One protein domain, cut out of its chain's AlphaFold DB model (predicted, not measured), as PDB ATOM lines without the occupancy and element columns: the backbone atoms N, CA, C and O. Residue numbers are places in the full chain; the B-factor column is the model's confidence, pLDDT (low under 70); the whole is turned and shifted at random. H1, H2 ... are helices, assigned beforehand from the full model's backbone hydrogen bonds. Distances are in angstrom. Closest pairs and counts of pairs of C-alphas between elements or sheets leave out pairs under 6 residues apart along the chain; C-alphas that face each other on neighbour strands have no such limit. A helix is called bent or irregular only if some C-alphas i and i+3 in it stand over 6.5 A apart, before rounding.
ATOM      1  N   HIS A 135      53.020  39.188  66.686       88.88
ATOM      2  CA  HIS A 135      51.881  39.864  66.065       88.88
ATOM      3  C   HIS A 135      52.283  41.181  65.377       88.88
ATOM      4  O   HIS A 135      51.890  41.457  64.241       88.88
ATOM      5  N   ARG A 136      53.129  41.992  66.026       91.94
ATOM      6  CA  ARG A 136      53.655  43.235  65.439       91.94
ATOM      7  C   ARG A 136      54.458  42.971  64.162       91.94
ATOM      8  O   ARG A 136      54.347  43.732  63.197       91.94
ATOM      9  N   LEU A 137      55.300  41.938  64.166       92.56
ATOM     10  CA  LEU A 137      56.131  41.574  63.018       92.56
ATOM     11  C   LEU A 137      55.288  41.015  61.868       92.56
ATOM     12  O   LEU A 137      55.513  41.405  60.722       92.56
ATOM     13  N   GLU A 138      54.290  40.186  62.164       90.62
ATOM     14  CA  GLU A 138      53.332  39.665  61.186       90.62
ATOM     15  C   GLU A 138      52.598  40.807  60.475       90.62
ATOM     16  O   GLU A 138      52.677  40.910  59.251       90.62
ATOM     17  N   LEU A 139      52.020  41.755  61.222       87.19
ATOM     18  CA  LEU A 139      51.345  42.924  60.643       87.19
ATOM     19  C   LEU A 139      52.256  43.737  59.710       87.19
ATOM     20  O   LEU A 139      51.814  44.241  58.673       87.19
ATOM     21  N   ARG A 140      53.538  43.873  60.060       89.94
ATOM     22  CA  ARG A 140      54.516  44.573  59.218       89.94
ATOM     23  C   ARG A 140      54.780  43.816  57.918       89.94
ATOM     24  O   ARG A 140      54.876  44.441  56.864       89.94
ATOM     25  N   VAL A 141      54.897  42.492  57.980       89.06
ATOM     26  CA  VAL A 141      55.083  41.646  56.792       89.06
ATOM     27  C   VAL A 141      53.860  41.727  55.880       89.06
ATOM     28  O   VAL A 141      54.015  41.899  54.671       89.06
ATOM     29  N   GLU A 142      52.657  41.681  56.447       87.12
ATOM     30  CA  GLU A 142      51.412  41.761  55.682       87.12
ATOM     31  C   GLU A 142      51.243  43.110  54.970       87.12
ATOM     32  O   GLU A 142      50.813  43.163  53.816       87.12
ATOM     33  N   ARG A 143      51.652  44.207  55.618       88.62
ATOM     34  CA  ARG A 143      51.589  45.565  55.050       88.62
ATOM     35  C   ARG A 143      52.743  45.902  54.109       88.62
ATOM     36  O   ARG A 143      52.625  46.845  53.325       88.62
ATOM     37  N   ALA A 144      53.829  45.130  54.112       90.81
ATOM     38  CA  ALA A 144      55.048  45.459  53.374       90.81
ATOM     39  C   ALA A 144      54.823  45.654  51.863       90.81
ATOM     40  O   ALA A 144      55.432  46.534  51.252       90.81
ATOM     41  N   PHE A 145      53.950  44.858  51.228       91.81
ATOM     42  CA  PHE A 145      53.687  45.030  49.793       91.81
ATOM     43  C   PHE A 145      52.892  46.311  49.501       91.81
ATOM     44  O   PHE A 145      53.140  46.946  48.473       91.81
ATOM     45  N   TYR A 146      51.960  46.676  50.388       93.38
ATOM     46  CA  TYR A 146      51.167  47.895  50.287       93.38
ATOM     47  C   TYR A 146      52.072  49.118  50.442       93.38
ATOM     48  O   TYR A 146      52.115  49.960  49.545       93.38
ATOM     49  N   GLU A 147      52.887  49.150  51.499       94.12
ATOM     50  CA  GLU A 147      53.871  50.210  51.742       94.12
ATOM     51  C   GLU A 147      54.836  50.364  50.560       94.12
ATOM     52  O   GLU A 147      55.078  51.476  50.084       94.12
ATOM     53  N   ALA A 148      55.329  49.248  50.011       92.88
ATOM     54  CA  ALA A 148      56.168  49.268  48.820       92.88
ATOM     55  C   ALA A 148      55.434  49.853  47.600       92.88
ATOM     56  O   ALA A 148      56.025  50.614  46.834       92.88
ATOM     57  N   GLY A 149      54.157  49.517  47.399       93.81
ATOM     58  CA  GLY A 149      53.342  50.060  46.312       93.81
ATOM     59  C   GLY A 149      53.109  51.569  46.438       93.81
ATOM     60  O   GLY A 149      53.262  52.288  45.449       93.81
ATOM     61  N   VAL A 150      52.825  52.059  47.649       95.25
ATOM     62  CA  VAL A 150      52.674  53.494  47.948       95.25
ATOM     63  C   VAL A 150      53.987  54.245  47.718       95.25
ATOM     64  O   VAL A 150      53.993  55.266  47.031       95.25
ATOM     65  N   ALA A 151      55.111  53.715  48.203       95.75
ATOM     66  CA  ALA A 151      56.424  54.325  48.000       95.75
ATOM     67  C   ALA A 151      56.814  54.376  46.512       95.75
ATOM     68  O   ALA A 151      57.302  55.397  46.024       95.75
ATOM     69  N   LEU A 152      56.561  53.300  45.755       95.25
ATOM     70  CA  LEU A 152      56.793  53.271  44.305       95.25
ATOM     71  C   LEU A 152      55.908  54.281  43.564       95.25
ATOM     72  O   LEU A 152      56.381  54.934  42.632       95.25
ATOM     73  N   ARG A 153      54.645  54.436  43.984       96.31
ATOM     74  CA  ARG A 153      53.729  55.451  43.451       96.31
ATOM     75  C   ARG A 153      54.287  56.852  43.681       96.31
ATOM     76  O   ARG A 153      54.387  57.627  42.737       96.31
ATOM     77  N   GLU A 154      54.736  57.144  44.897       96.38
ATOM     78  CA  GLU A 154      55.297  58.449  45.242       96.38
ATOM     79  C   GLU A 154      56.601  58.755  44.484       96.38
ATOM     80  O   GLU A 154      56.753  59.846  43.928       96.38
ATOM     81  N   LEU A 155      57.516  57.781  44.386       95.31
ATOM     82  CA  LEU A 155      58.747  57.892  43.594       95.31
ATOM     83  C   LEU A 155      58.453  58.249  42.130       95.31
ATOM     84  O   LEU A 155      59.153  59.087  41.547       95.31
ATOM     85  N   ARG A 156      57.420  57.625  41.548       95.25
ATOM     86  CA  ARG A 156      56.971  57.868  40.174       95.25
ATOM     87  C   ARG A 156      56.358  59.254  40.022       95.25
ATOM     88  O   ARG A 156      56.803  60.027  39.175       95.25
ATOM     89  N   ASP A 157      55.354  59.560  40.835       95.69
ATOM     90  CA  ASP A 157      54.495  60.732  40.662       95.69
ATOM     91  C   ASP A 157      55.270  62.029  40.948       95.69
ATOM     92  O   ASP A 157      55.149  63.009  40.213       95.69
ATOM     93  N   ARG A 158      56.175  62.010  41.937       96.38
ATOM     94  CA  ARG A 158      57.084  63.131  42.246       96.38
ATOM     95  C   ARG A 158      58.347  63.155  41.376       96.38
ATOM     96  O   ARG A 158      59.162  64.069  41.506       96.38
ATOM     97  N   ARG A 159      58.532  62.160  40.500       94.94
ATOM     98  CA  ARG A 159      59.707  61.988  39.626       94.94
ATOM     99  C   ARG A 159      61.045  62.057  40.374       94.94
ATOM    100  O   ARG A 159      62.001  62.673  39.898       94.94
ATOM    101  N   LEU A 160      61.139  61.411  41.538       96.00
ATOM    102  CA  LEU A 160      62.338  61.448  42.397       96.00
ATOM    103  C   LEU A 160      63.548  60.698  41.807       96.00
ATOM    104  O   LEU A 160      64.655  60.807  42.320       96.00
ATOM    105  N   TYR A 161      63.357  59.990  40.694       94.50
ATOM    106  CA  TYR A 161      64.404  59.294  39.944       94.50
ATOM    107  C   TYR A 161      65.166  60.188  38.945       94.50
ATOM    108  O   TYR A 161      66.216  59.791  38.440       94.50
ATOM    109  N   ARG A 162      64.672  61.405  38.668       94.50
ATOM    110  CA  ARG A 162      65.147  62.284  37.578       94.50
ATOM    111  C   ARG A 162      66.625  62.692  37.635       94.50
ATOM    112  O   ARG A 162      67.153  63.159  36.635       94.50
ATOM    113  N   SER A 163      67.275  62.579  38.796       94.75
ATOM    114  CA  SER A 163      68.700  62.903  38.964       94.75
ATOM    115  C   SER A 163      69.637  61.798  38.477       94.75
ATOM    116  O   SER A 163      70.801  62.073  38.211       94.75
ATOM    117  N   THR A 164      69.149  60.560  38.378       93.81
ATOM    118  CA  THR A 164      69.968  59.382  38.044       93.81
ATOM    119  C   THR A 164      69.502  58.693  36.766       93.81
ATOM    120  O   THR A 164      70.335  58.218  36.006       93.81
ATOM    121  N   HIS A 165      68.192  58.670  36.492       94.44
ATOM    122  CA  HIS A 165      67.618  57.941  35.359       94.44
ATOM    123  C   HIS A 165      66.640  58.811  34.569       94.44
ATOM    124  O   HIS A 165      65.960  59.683  35.117       94.44
ATOM    125  N   LYS A 166      66.535  58.538  33.262       93.12
ATOM    126  CA  LYS A 166      65.607  59.239  32.358       93.12
ATOM    127  C   LYS A 166      64.159  58.795  32.559       93.12
ATOM    128  O   LYS A 166      63.250  59.618  32.468       93.12
ATOM    129  N   THR A 167      63.945  57.509  32.828       95.12
ATOM    130  CA  THR A 167      62.614  56.923  33.016       95.12
ATOM    131  C   THR A 167      62.480  56.298  34.401       95.12
ATOM    132  O   THR A 167      63.472  55.959  35.049       95.12
ATOM    133  N   PHE A 168      61.237  56.171  34.866       94.31
ATOM    134  CA  PHE A 168      60.939  55.519  36.139       94.31
ATOM    135  C   PHE A 168      61.303  54.033  36.061       94.31
ATOM    136  O   PHE A 168      61.884  53.475  36.982       94.31
ATOM    137  N   GLU A 169      61.008  53.405  34.930       94.75
ATOM    138  CA  GLU A 169      61.233  51.991  34.672       94.75
ATOM    139  C   GLU A 169      62.710  51.601  34.745       94.75
ATOM    140  O   GLU A 169      63.031  50.562  35.324       94.75
ATOM    141  N   ASP A 170      63.605  52.437  34.209       94.81
ATOM    142  CA  ASP A 170      65.052  52.218  34.304       94.81
ATOM    143  C   ASP A 170      65.507  52.253  35.765       94.81
ATOM    144  O   ASP A 170      66.164  51.323  36.230       94.81
ATOM    145  N   TYR A 171      65.054  53.261  36.517       95.75
ATOM    146  CA  TYR A 171      65.395  53.422  37.929       95.75
ATOM    147  C   TYR A 171      64.988  52.219  38.781       95.75
ATOM    148  O   TYR A 171      65.786  51.718  39.572       95.75
ATOM    149  N   ILE A 172      63.754  51.730  38.640       94.94
ATOM    150  CA  ILE A 172      63.284  50.624  39.486       94.94
ATOM    151  C   ILE A 172      63.978  49.314  39.101       94.94
ATOM    152  O   ILE A 172      64.273  48.492  39.971       94.94
ATOM    153  N   ARG A 173      64.238  49.116  37.806       94.06
ATOM    154  CA  ARG A 173      64.939  47.938  37.302       94.06
ATOM    155  C   ARG A 173      66.365  47.878  37.839       94.06
ATOM    156  O   ARG A 173      66.751  46.840  38.362       94.06
ATOM    157  N   GLU A 174      67.111  48.974  37.759       94.06
ATOM    158  CA  GLU A 174      68.498  49.023  38.230       94.06
ATOM    159  C   GLU A 174      68.594  49.022  39.760       94.06
ATOM    160  O   GLU A 174      69.457  48.348  40.321       94.06
ATOM    161  N   ARG A 175      67.697  49.727  40.466       94.06
ATOM    162  CA  ARG A 175      67.792  49.858  41.926       94.06
ATOM    163  C   ARG A 175      67.159  48.709  42.708       94.06
ATOM    164  O   ARG A 175      67.682  48.344  43.758       94.06
ATOM    165  N   PHE A 176      66.025  48.187  42.240       92.00
ATOM    166  CA  PHE A 176      65.218  47.200  42.968       92.00
ATOM    167  C   PHE A 176      65.056  45.869  42.222       92.00
ATOM    168  O   PHE A 176      64.444  44.949  42.760       92.00
ATOM    169  N   GLY A 177      65.557  45.746  40.987       92.62
ATOM    170  CA  GLY A 177      65.436  44.519  40.194       92.62
ATOM    171  C   GLY A 177      64.010  44.207  39.728       92.62
ATOM    172  O   GLY A 177      63.738  43.094  39.281       92.62
ATOM    173  N   TYR A 178      63.071  45.155  39.832       91.75
ATOM    174  CA  TYR A 178      61.701  44.922  39.379       91.75
ATOM    175  C   TYR A 178      61.555  45.145  37.878       91.75
ATOM    176  O   TYR A 178      62.067  46.108  37.310       91.75
ATOM    177  N   SER A 179      60.760  44.282  37.241       92.62
ATOM    178  CA  SER A 179      60.277  44.557  35.892       92.62
ATOM    179  C   SER A 179      59.305  45.741  35.907       92.62
ATOM    180  O   SER A 179      58.595  45.965  36.895       92.62
ATOM    181  N   ARG A 180      59.204  46.443  34.773       91.94
ATOM    182  CA  ARG A 180      58.197  47.490  34.544       91.94
ATOM    183  C   ARG A 180      56.799  47.032  34.973       91.94
ATOM    184  O   ARG A 180      56.124  47.710  35.742       91.94
ATOM    185  N   ILE A 181      56.390  45.851  34.511       91.81
ATOM    186  CA  ILE A 181      55.070  45.271  34.780       91.81
ATOM    187  C   ILE A 181      54.871  45.046  36.285       91.81
ATOM    188  O   ILE A 181      53.850  45.438  36.842       91.81
ATOM    189  N   THR A 182      55.864  44.463  36.964       90.88
ATOM    190  CA  THR A 182      55.808  44.202  38.410       90.88
ATOM    191  C   THR A 182      55.649  45.489  39.214       90.88
ATOM    192  O   THR A 182      54.849  45.528  40.147       90.88
ATOM    193  N   ALA A 183      56.382  46.545  38.853       92.19
ATOM    194  CA  ALA A 183      56.282  47.833  39.529       92.19
ATOM    195  C   ALA A 183      54.890  48.459  39.352       92.19
ATOM    196  O   ALA A 183      54.279  48.885  40.331       92.19
ATOM    197  N   HIS A 184      54.347  48.444  38.129       92.31
ATOM    198  CA  HIS A 184      52.993  48.938  37.873       92.31
ATOM    199  C   HIS A 184      51.925  48.134  38.617       92.31
ATOM    200  O   HIS A 184      51.021  48.740  39.186       92.31
ATOM    201  N   TYR A 185      52.041  46.803  38.679       93.06
ATOM    202  CA  TYR A 185      51.107  45.982  39.450       93.06
ATOM    203  C   TYR A 185      51.157  46.280  40.948       93.06
ATOM    204  O   TYR A 185      50.108  46.377  41.574       93.06
ATOM    205  N   LYS A 186      52.342  46.494  41.532       93.19
ATOM    206  CA  LYS A 186      52.462  46.888  42.948       93.19
ATOM    207  C   LYS A 186      51.797  48.239  43.227       93.19
ATOM    208  O   LYS A 186      51.084  48.370  44.215       93.19
ATOM    209  N   ILE A 187      51.984  49.216  42.336       94.75
ATOM    210  CA  ILE A 187      51.332  50.531  42.437       94.75
ATOM    211  C   ILE A 187      49.808  50.397  42.318       94.75
ATOM    212  O   ILE A 187      49.073  50.969  43.120       94.75
ATOM    213  N   ALA A 188      49.328  49.635  41.332       94.00
ATOM    214  CA  ALA A 188      47.900  49.418  41.121       94.00
ATOM    215  C   ALA A 188      47.259  48.661  42.292       94.00
ATOM    216  O   ALA A 188      46.162  49.008  42.715       94.00
ATOM    217  N   ALA A 189      47.955  47.679  42.868       93.94
ATOM    218  CA  ALA A 189      47.477  46.939  44.031       93.94
ATOM    219  C   ALA A 189      47.324  47.843  45.250       93.94
ATOM    220  O   ALA A 189      46.316  47.750  45.939       93.94
ATOM    221  N   ALA A 190      48.284  48.743  45.486       94.44
ATOM    222  CA  ALA A 190      48.172  49.715  46.567       94.44
ATOM    223  C   ALA A 190      46.946  50.624  46.394       94.44
ATOM    224  O   ALA A 190      46.250  50.885  47.366       94.44
ATOM    225  N   ALA A 191      46.622  51.028  45.162       93.44
ATOM    226  CA  ALA A 191      45.405  51.792  44.892       93.44
ATOM    227  C   ALA A 191      44.119  50.996  45.191       93.44
ATOM    228  O   ALA A 191      43.168  51.563  45.718       93.44
ATOM    229  N   VAL A 192      44.086  49.686  44.908       93.06
ATOM    230  CA  VAL A 192      42.946  48.833  45.298       93.06
ATOM    231  C   VAL A 192      42.822  48.765  46.822       93.06
ATOM    232  O   VAL A 192      41.725  48.912  47.344       93.06
ATOM    233  N   VAL A 193      43.933  48.607  47.550       92.31
ATOM    234  CA  VAL A 193      43.925  48.608  49.025       92.31
ATOM    235  C   VAL A 193      43.423  49.946  49.581       92.31
ATOM    236  O   VAL A 193      42.606  49.938  50.497       92.31
ATOM    237  N   ASP A 194      43.834  51.079  49.000       92.81
ATOM    238  CA  ASP A 194      43.326  52.409  49.377       92.81
ATOM    239  C   ASP A 194      41.794  52.499  49.206       92.81
ATOM    240  O   ASP A 194      41.095  53.039  50.068       92.81
ATOM    241  N   ASN A 195      41.254  51.923  48.126       91.75
ATOM    242  CA  ASN A 195      39.809  51.882  47.884       91.75
ATOM    243  C   ASN A 195      39.075  51.012  48.917       91.75
ATOM    244  O   ASN A 195      38.023  51.414  49.412       91.75
ATOM    245  N   LEU A 196      39.631  49.847  49.266       89.62
ATOM    246  CA  LEU A 196      39.062  48.953  50.283       89.62
ATOM    247  C   LEU A 196      39.062  49.617  51.669       89.62
ATOM    248  O   LEU A 196      38.050  49.597  52.367       89.62
ATOM    249  N   LEU A 197      40.163  50.285  52.028       88.25
ATOM    250  CA  LEU A 197      40.284  51.056  53.269       88.25
ATOM    251  C   LEU A 197      39.251  52.184  53.351       88.25
ATOM    252  O   LEU A 197      38.620  52.370  54.387       88.25
ATOM    253  N   THR A 198      39.053  52.920  52.255       87.00
ATOM    254  CA  THR A 198      38.090  54.033  52.197       87.00
ATOM    255  C   THR A 198      36.651  53.560  52.420       87.00
ATOM    256  O   THR A 198      35.850  54.289  53.002       87.00
ATOM    257  N   ASN A 199      36.330  52.333  52.002       82.56
ATOM    258  CA  ASN A 199      35.007  51.727  52.172       82.56
ATOM    259  C   ASN A 199      34.846  50.937  53.486       82.56
ATOM    260  O   ASN A 199      33.788  50.362  53.721       82.56
ATOM    261  N   GLY A 200      35.856  50.946  54.365       79.31
ATOM    262  CA  GLY A 200      35.768  50.369  55.709       79.31
ATOM    263  C   GLY A 200      35.993  48.858  55.789       79.31
ATOM    264  O   GLY A 200      35.589  48.242  56.776       79.31
ATOM    265  N   GLU A 201      36.641  48.252  54.790       81.81
ATOM    266  CA  GLU A 201      36.984  46.829  54.831       81.81
ATOM    267  C   GLU A 201      38.014  46.523  55.925       81.81
ATOM    268  O   GLU A 201      39.080  47.139  55.997       81.81
ATOM    269  N   GLN A 202      37.701  45.543  56.776       79.69
ATOM    270  CA  GLN A 202      38.559  45.151  57.901       79.69
ATOM    271  C   GLN A 202      39.650  44.162  57.480       79.69
ATOM    272  O   GLN A 202      40.768  44.208  57.993       79.69
ATOM    273  N   ILE A 203      39.331  43.267  56.541       86.06
ATOM    274  CA  ILE A 203      40.246  42.235  56.056       86.06
ATOM    275  C   ILE A 203      40.898  42.749  54.783       86.06
ATOM    276  O   ILE A 203      40.266  42.826  53.730       86.06
ATOM    277  N   LEU A 204      42.174  43.105  54.885       89.19
ATOM    278  CA  LEU A 204      42.919  43.667  53.768       89.19
ATOM    279  C   LEU A 204      43.668  42.583  52.987       89.19
ATOM    280  O   LEU A 204      44.043  41.548  53.541       89.19
ATOM    281  N   PRO A 205      43.920  42.815  51.689       90.38
ATOM    282  CA  PRO A 205      44.807  41.964  50.917       90.38
ATOM    283  C   PRO A 205      46.213  41.955  51.523       90.38
ATOM    284  O   PRO A 205      46.740  43.006  51.872       90.38
ATOM    285  N   THR A 206      46.839  40.782  51.566       90.31
ATOM    286  CA  THR A 206      48.222  40.569  52.036       90.31
ATOM    287  C   THR A 206      49.211  40.494  50.868       90.31
ATOM    288  O   THR A 206      50.428  40.539  51.041       90.31
ATOM    289  N   ASN A 207      48.711  40.327  49.640       90.12
ATOM    290  CA  ASN A 207      49.541  40.167  48.455       90.12
ATOM    291  C   ASN A 207      48.900  40.812  47.219       90.12
ATOM    292  O   ASN A 207      47.709  40.656  46.958       90.12
ATOM    293  N   GLU A 208      49.728  41.431  46.374       91.12
ATOM    294  CA  GLU A 208      49.335  41.995  45.074       91.12
ATOM    295  C   GLU A 208      48.574  40.988  44.200       91.12
ATOM    296  O   GLU A 208      47.620  41.353  43.515       91.12
ATOM    297  N   ARG A 209      48.947  39.705  44.252       89.62
ATOM    298  CA  ARG A 209      48.301  38.667  43.436       89.62
ATOM    299  C   ARG A 209      46.812  38.489  43.735       89.62
ATOM    300  O   ARG A 209      46.091  38.085  42.831       89.62
ATOM    301  N   GLN A 210      46.362  38.764  44.961       91.50
ATOM    302  CA  GLN A 210      44.950  38.634  45.346       91.50
ATOM    303  C   GLN A 210      44.087  39.702  44.669       91.50
ATOM    304  O   GLN A 210      42.961  39.425  44.279       91.50
ATOM    305  N   VAL A 211      44.636  40.903  44.483       92.75
ATOM    306  CA  VAL A 211      43.914  42.057  43.927       92.75
ATOM    307  C   VAL A 211      44.167  42.275  42.441       92.75
ATOM    308  O   VAL A 211      43.531  43.132  41.831       92.75
ATOM    309  N   ARG A 212      45.068  41.506  41.822       90.56
ATOM    310  CA  ARG A 212      45.435  41.663  40.408       90.56
ATOM    311  C   ARG A 212      44.234  41.631  39.468       90.56
ATOM    312  O   ARG A 212      44.139  42.461  38.568       90.56
ATOM    313  N   ASP A 213      43.308  40.703  39.693       89.19
ATOM    314  CA  ASP A 213      42.104  40.585  38.868       89.19
ATOM    315  C   ASP A 213      41.092  41.715  39.115       89.19
ATOM    316  O   ASP A 213      40.261  41.974  38.239       89.19
ATOM    317  N   LEU A 214      41.217  42.424  40.246       91.31
ATOM    318  CA  LEU A 214      40.362  43.541  40.654       91.31
ATOM    319  C   LEU A 214      40.775  44.884  40.044       91.31
ATOM    320  O   LEU A 214      39.922  45.738  39.825       91.31
ATOM    321  N   MET A 215      42.059  45.055  39.707       90.12
ATOM    322  CA  MET A 215      42.648  46.334  39.268       90.12
ATOM    323  C   MET A 215      41.940  47.004  38.077       90.12
ATOM    324  O   MET A 215      42.093  48.203  37.870       90.12
ATOM    325  N   LYS A 216      41.198  46.240  37.268       87.81
ATOM    326  CA  LYS A 216      40.487  46.725  36.071       87.81
ATOM    327  C   LYS A 216      39.057  47.215  36.335       87.81
ATOM    328  O   LYS A 216      38.436  47.742  35.416       87.81
ATOM    329  N   TYR A 217      38.516  46.976  37.527       89.31
ATOM    330  CA  TYR A 217      37.136  47.318  37.883       89.31
ATOM    331  C   TYR A 217      37.053  48.669  38.600       89.31
ATOM    332  O   TYR A 217      38.072  49.193  39.049       89.31
ATOM    333  N   THR A 218      35.848  49.232  38.704       88.75
ATOM    334  CA  THR A 218      35.612  50.480  39.447       88.75
ATOM    335  C   THR A 218      35.755  50.253  40.958       88.75
ATOM    336  O   THR A 218      35.587  49.115  41.405       88.75
ATOM    337  N   PRO A 219      36.064  51.290  41.761       88.69
ATOM    338  CA  PRO A 219      36.260  51.147  43.206       88.69
ATOM    339  C   PRO A 219      35.092  50.463  43.928       88.69
ATOM    340  O   PRO A 219      35.315  49.633  44.803       88.69
ATOM    341  N   GLU A 220      33.854  50.745  43.520       86.19
ATOM    342  CA  GLU A 220      32.646  50.163  44.119       86.19
ATOM    343  C   GLU A 220      32.590  48.651  43.870       86.19
ATOM    344  O   GLU A 220      32.340  47.860  44.781       86.19
ATOM    345  N   LEU A 221      32.885  48.243  42.634       87.06
ATOM    346  CA  LEU A 221      32.885  46.839  42.247       87.06
ATOM    347  C   LEU A 221      34.082  46.091  42.849       87.06
ATOM    348  O   LEU A 221      33.937  44.937  43.241       87.06
ATOM    349  N   GLN A 222      35.244  46.740  42.977       91.44
ATOM    350  CA  GLN A 222      36.399  46.179  43.687       91.44
ATOM    351  C   GLN A 222      36.040  45.818  45.132       91.44
ATOM    352  O   GLN A 222      36.371  44.717  45.569       91.44
ATOM    353  N   CYS A 223      35.338  46.713  45.838       88.62
ATOM    354  CA  CYS A 223      34.900  46.470  47.210       88.62
ATOM    355  C   CYS A 223      33.890  45.330  47.263       88.62
ATOM    356  O   CYS A 223      34.147  44.347  47.939       88.62
ATOM    357  N   SER A 224      32.823  45.392  46.460       88.00
ATOM    358  CA  SER A 224      31.799  44.340  46.428       88.00
ATOM    359  C   SER A 224      32.382  42.947  46.156       88.00
ATOM    360  O   SER A 224      32.020  41.991  46.842       88.00
ATOM    361  N   ILE A 225      33.306  42.827  45.196       90.44
ATOM    362  CA  ILE A 225      33.975  41.552  44.897       90.44
ATOM    363  C   ILE A 225      34.817  41.086  46.082       90.44
ATOM    364  O   ILE A 225      34.842  39.894  46.399       90.44
ATOM    365  N   TRP A 226      35.541  42.007  46.715       92.88
ATOM    366  CA  TRP A 226      36.398  41.684  47.844       92.88
ATOM    367  C   TRP A 226      35.583  41.231  49.058       92.88
ATOM    368  O   TRP A 226      35.884  40.165  49.591       92.88
ATOM    369  N   SER A 227      34.515  41.947  49.430       90.06
ATOM    370  CA  SER A 227      33.629  41.566  50.540       90.06
ATOM    371  C   SER A 227      33.032  40.174  50.315       90.06
ATOM    372  O   SER A 227      33.080  39.326  51.203       90.06
ATOM    373  N   GLN A 228      32.554  39.895  49.097       89.44
ATOM    374  CA  GLN A 228      32.022  38.577  48.738       89.44
ATOM    375  C   GLN A 228      33.100  37.483  48.813       89.44
ATOM    376  O   GLN A 228      32.847  36.380  49.288       89.44
ATOM    377  N   SER A 229      34.329  37.797  48.393       91.69
ATOM    378  CA  SER A 229      35.456  36.862  48.485       91.69
ATOM    379  C   SER A 229      35.832  36.554  49.939       91.69
ATOM    380  O   SER A 229      36.200  35.424  50.253       91.69
ATOM    381  N   VAL A 230      35.759  37.550  50.827       91.88
ATOM    382  CA  VAL A 230      35.999  37.401  52.272       91.88
ATOM    383  C   VAL A 230      34.919  36.531  52.919       91.88
ATOM    384  O   VAL A 230      35.240  35.664  53.736       91.88
ATOM    385  N   GLU A 231      33.657  36.720  52.534       90.25
ATOM    386  CA  GLU A 231      32.536  35.893  52.989       90.25
ATOM    387  C   GLU A 231      32.715  34.427  52.565       90.25
ATOM    388  O   GLU A 231      32.653  33.530  53.407       90.25
ATOM    389  N   GLU A 232      33.054  34.175  51.296       89.38
ATOM    390  CA  GLU A 232      33.316  32.819  50.785       89.38
ATOM    391  C   GLU A 232      34.546  32.168  51.444       89.38
ATOM    392  O   GLU A 232      34.584  30.956  51.663       89.38
ATOM    393  N   ALA A 233      35.542  32.966  51.835       88.88
ATOM    394  CA  ALA A 233      36.702  32.504  52.593       88.88
ATOM    395  C   ALA A 233      36.409  32.252  54.090       88.88
ATOM    396  O   ALA A 233      37.320  31.876  54.834       88.88
ATOM    397  N   GLY A 234      35.167  32.456  54.546       86.81
ATOM    398  CA  GLY A 234      34.755  32.253  55.935       86.81
ATOM    399  C   GLY A 234      35.315  33.307  56.889       86.81
ATOM    400  O   GLY A 234      35.712  32.970  58.004       86.81
ATOM    401  N   GLY A 235      35.417  34.563  56.440       84.94
ATOM    402  CA  GLY A 235      35.955  35.666  57.242       84.94
ATOM    403  C   GLY A 235      37.479  35.642  57.388       84.94
ATOM    404  O   GLY A 235      38.024  36.233  58.316       84.94
ATOM    405  N   LYS A 236      38.183  34.943  56.490       89.06
ATOM    406  CA  LYS A 236      39.651  34.942  56.396       89.06
ATOM    407  C   LYS A 236      40.104  35.719  55.165       89.06
ATOM    408  O   LYS A 236      39.315  35.984  54.261       89.06
ATOM    409  N   VAL A 237      41.398  36.043  55.099       88.25
ATOM    410  CA  VAL A 237      41.987  36.674  53.910       88.25
ATOM    411  C   VAL A 237      41.768  35.759  52.691       88.25
ATOM    412  O   VAL A 237      42.264  34.625  52.683       88.25
ATOM    413  N   PRO A 238      41.056  36.215  51.643       90.94
ATOM    414  CA  PRO A 238      40.710  35.363  50.519       90.94
ATOM    415  C   PRO A 238      41.944  35.017  49.685       90.94
ATOM    416  O   PRO A 238      42.818  35.845  49.414       90.94
ATOM    417  N   SER A 239      42.023  33.771  49.223       91.19
ATOM    418  CA  SER A 239      43.042  33.376  48.249       91.19
ATOM    419  C   SER A 239      42.744  34.005  46.888       91.19
ATOM    420  O   SER A 239      41.585  34.145  46.506       91.19
ATOM    421  N   GLY A 240      43.775  34.284  46.084       87.94
ATOM    422  CA  GLY A 240      43.586  34.809  44.724       87.94
ATOM    423  C   GLY A 240      42.727  33.910  43.821       87.94
ATOM    424  O   GLY A 240      42.137  34.397  42.866       87.94
ATOM    425  N   ARG A 241      42.603  32.609  44.129       87.94
ATOM    426  CA  ARG A 241      41.678  31.702  43.424       87.94
ATOM    427  C   ARG A 241      40.207  32.006  43.713       87.94
ATOM    428  O   ARG A 241      39.416  31.945  42.784       87.94
ATOM    429  N   ILE A 242      39.876  32.327  44.964       89.44
ATOM    430  CA  ILE A 242      38.510  32.664  45.395       89.44
ATOM    431  C   ILE A 242      38.099  33.970  44.719       89.44
ATOM    432  O   ILE A 242      37.116  34.006  43.988       89.44
ATOM    433  N   VAL A 243      38.953  34.995  44.828       89.75
ATOM    434  CA  VAL A 243      38.732  36.292  44.170       89.75
ATOM    435  C   VAL A 243      38.536  36.117  42.664       89.75
ATOM    436  O   VAL A 243      37.607  36.670  42.084       89.75
ATOM    437  N   LYS A 244      39.378  35.303  42.017       88.25
ATOM    438  CA  LYS A 244      39.237  35.003  40.592       88.25
ATOM    439  C   LYS A 244      37.921  34.281  40.267       88.25
ATOM    440  O   LYS A 244      37.308  34.617  39.259       88.25
ATOM    441  N   GLY A 245      37.492  33.334  41.102       87.31
ATOM    442  CA  GLY A 245      36.220  32.622  40.957       87.31
ATOM    443  C   GLY A 245      35.021  33.567  41.006       87.31
ATOM    444  O   GLY A 245      34.210  33.558  40.084       87.31
ATOM    445  N   ILE A 246      34.967  34.463  41.996       87.19
ATOM    446  CA  ILE A 246      33.921  35.497  42.095       87.19
ATOM    447  C   ILE A 246      33.957  36.446  40.888       87.19
ATOM    448  O   ILE A 246      32.926  36.763  40.295       87.19
ATOM    449  N   VAL A 247      35.150  36.869  40.461       86.94
ATOM    450  CA  VAL A 247      35.318  37.700  39.258       86.94
ATOM    451  C   VAL A 247      34.798  36.992  38.001       86.94
ATOM    452  O   VAL A 247      34.253  37.645  37.112       86.94
ATOM    453  N   GLU A 248      34.998  35.680  37.881       83.25
ATOM    454  CA  GLU A 248      34.483  34.877  36.768       83.25
ATOM    455  C   GLU A 248      32.962  34.726  36.842       83.25
ATOM    456  O   GLU A 248      32.301  34.997  35.842       83.25
ATOM    457  N   GLN A 249      32.399  34.456  38.021       80.81
ATOM    458  CA  GLN A 249      30.948  34.420  38.237       80.81
ATOM    459  C   GLN A 249      30.264  35.747  37.887       80.81
ATOM    460  O   GLN A 249      29.184  35.748  37.315       80.81
ATOM    461  N   LEU A 250      30.892  36.893  38.165       75.06
ATOM    462  CA  LEU A 250      30.346  38.201  37.779       75.06
ATOM    463  C   LEU A 250      30.481  38.506  36.281       75.06
ATOM    464  O   LEU A 250      29.737  39.329  35.743       75.06
ATOM    465  N   LYS A 251      31.450  37.888  35.595       66.19
ATOM    466  CA  LYS A 251      31.567  37.977  34.130       66.19
ATOM    467  C   LYS A 251      30.563  37.076  33.425       66.19
ATOM    468  O   LYS A 251      30.131  37.429  32.325       66.19
ATOM    469  N   GLU A 252      30.220  35.942  34.029       59.66
ATOM    470  CA  GLU A 252      29.072  35.124  33.650       59.66
ATOM    471  C   GLU A 252      27.812  35.941  33.958       59.66
ATOM    472  O   GLU A 252      27.244  35.901  35.044       59.66
TER     473      GLU A 252
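AT A GLANCE: This is residues 135 to 252 of the 383 residues of an uncharacterized protein of Chroococcidiopsis cubana SAG 39.79 (UniProt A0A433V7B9). Arm H1b of bent H1 crosses core helix H3; H1a touches no helix. H2 packs on one end of H3, H5 near the other, H4 between, and H6 on H4 and H5. Printed are 118 residues with six named helices, H1 to H6: all helix, compact, radius of gyration of the C-alphas 15.5 A, spans 48, 38 and 23 A.

HOW THE PARTS SIT: H1, residues 135 to 157, is bent, C-alphas 142 and 145 being 7.1 A apart, but assigned as one helix by hydrogen bonds. H1b, 145 to 157, touches H3, 180 to 198, 27.5 A long, only just about perpendicular at 70.0 degrees; closest are the C-alphas of Gly 149 and Ile 187, 4.4 A. Every O i to N i+4 pair inside both is within hydrogen-bond range.

IN THESE COORDINATES: H1a, 135 to 142, begins at (51.881, 39.864, 66.065). H2 is 168 to 176, H4 208 to 211, H5 219 to 232. H6, 240 to 251, ends at (31.567, 37.977, 34.130).

THE WHOLE: The printed part has no cut; residues 251 to 252 are under pLDDT 70.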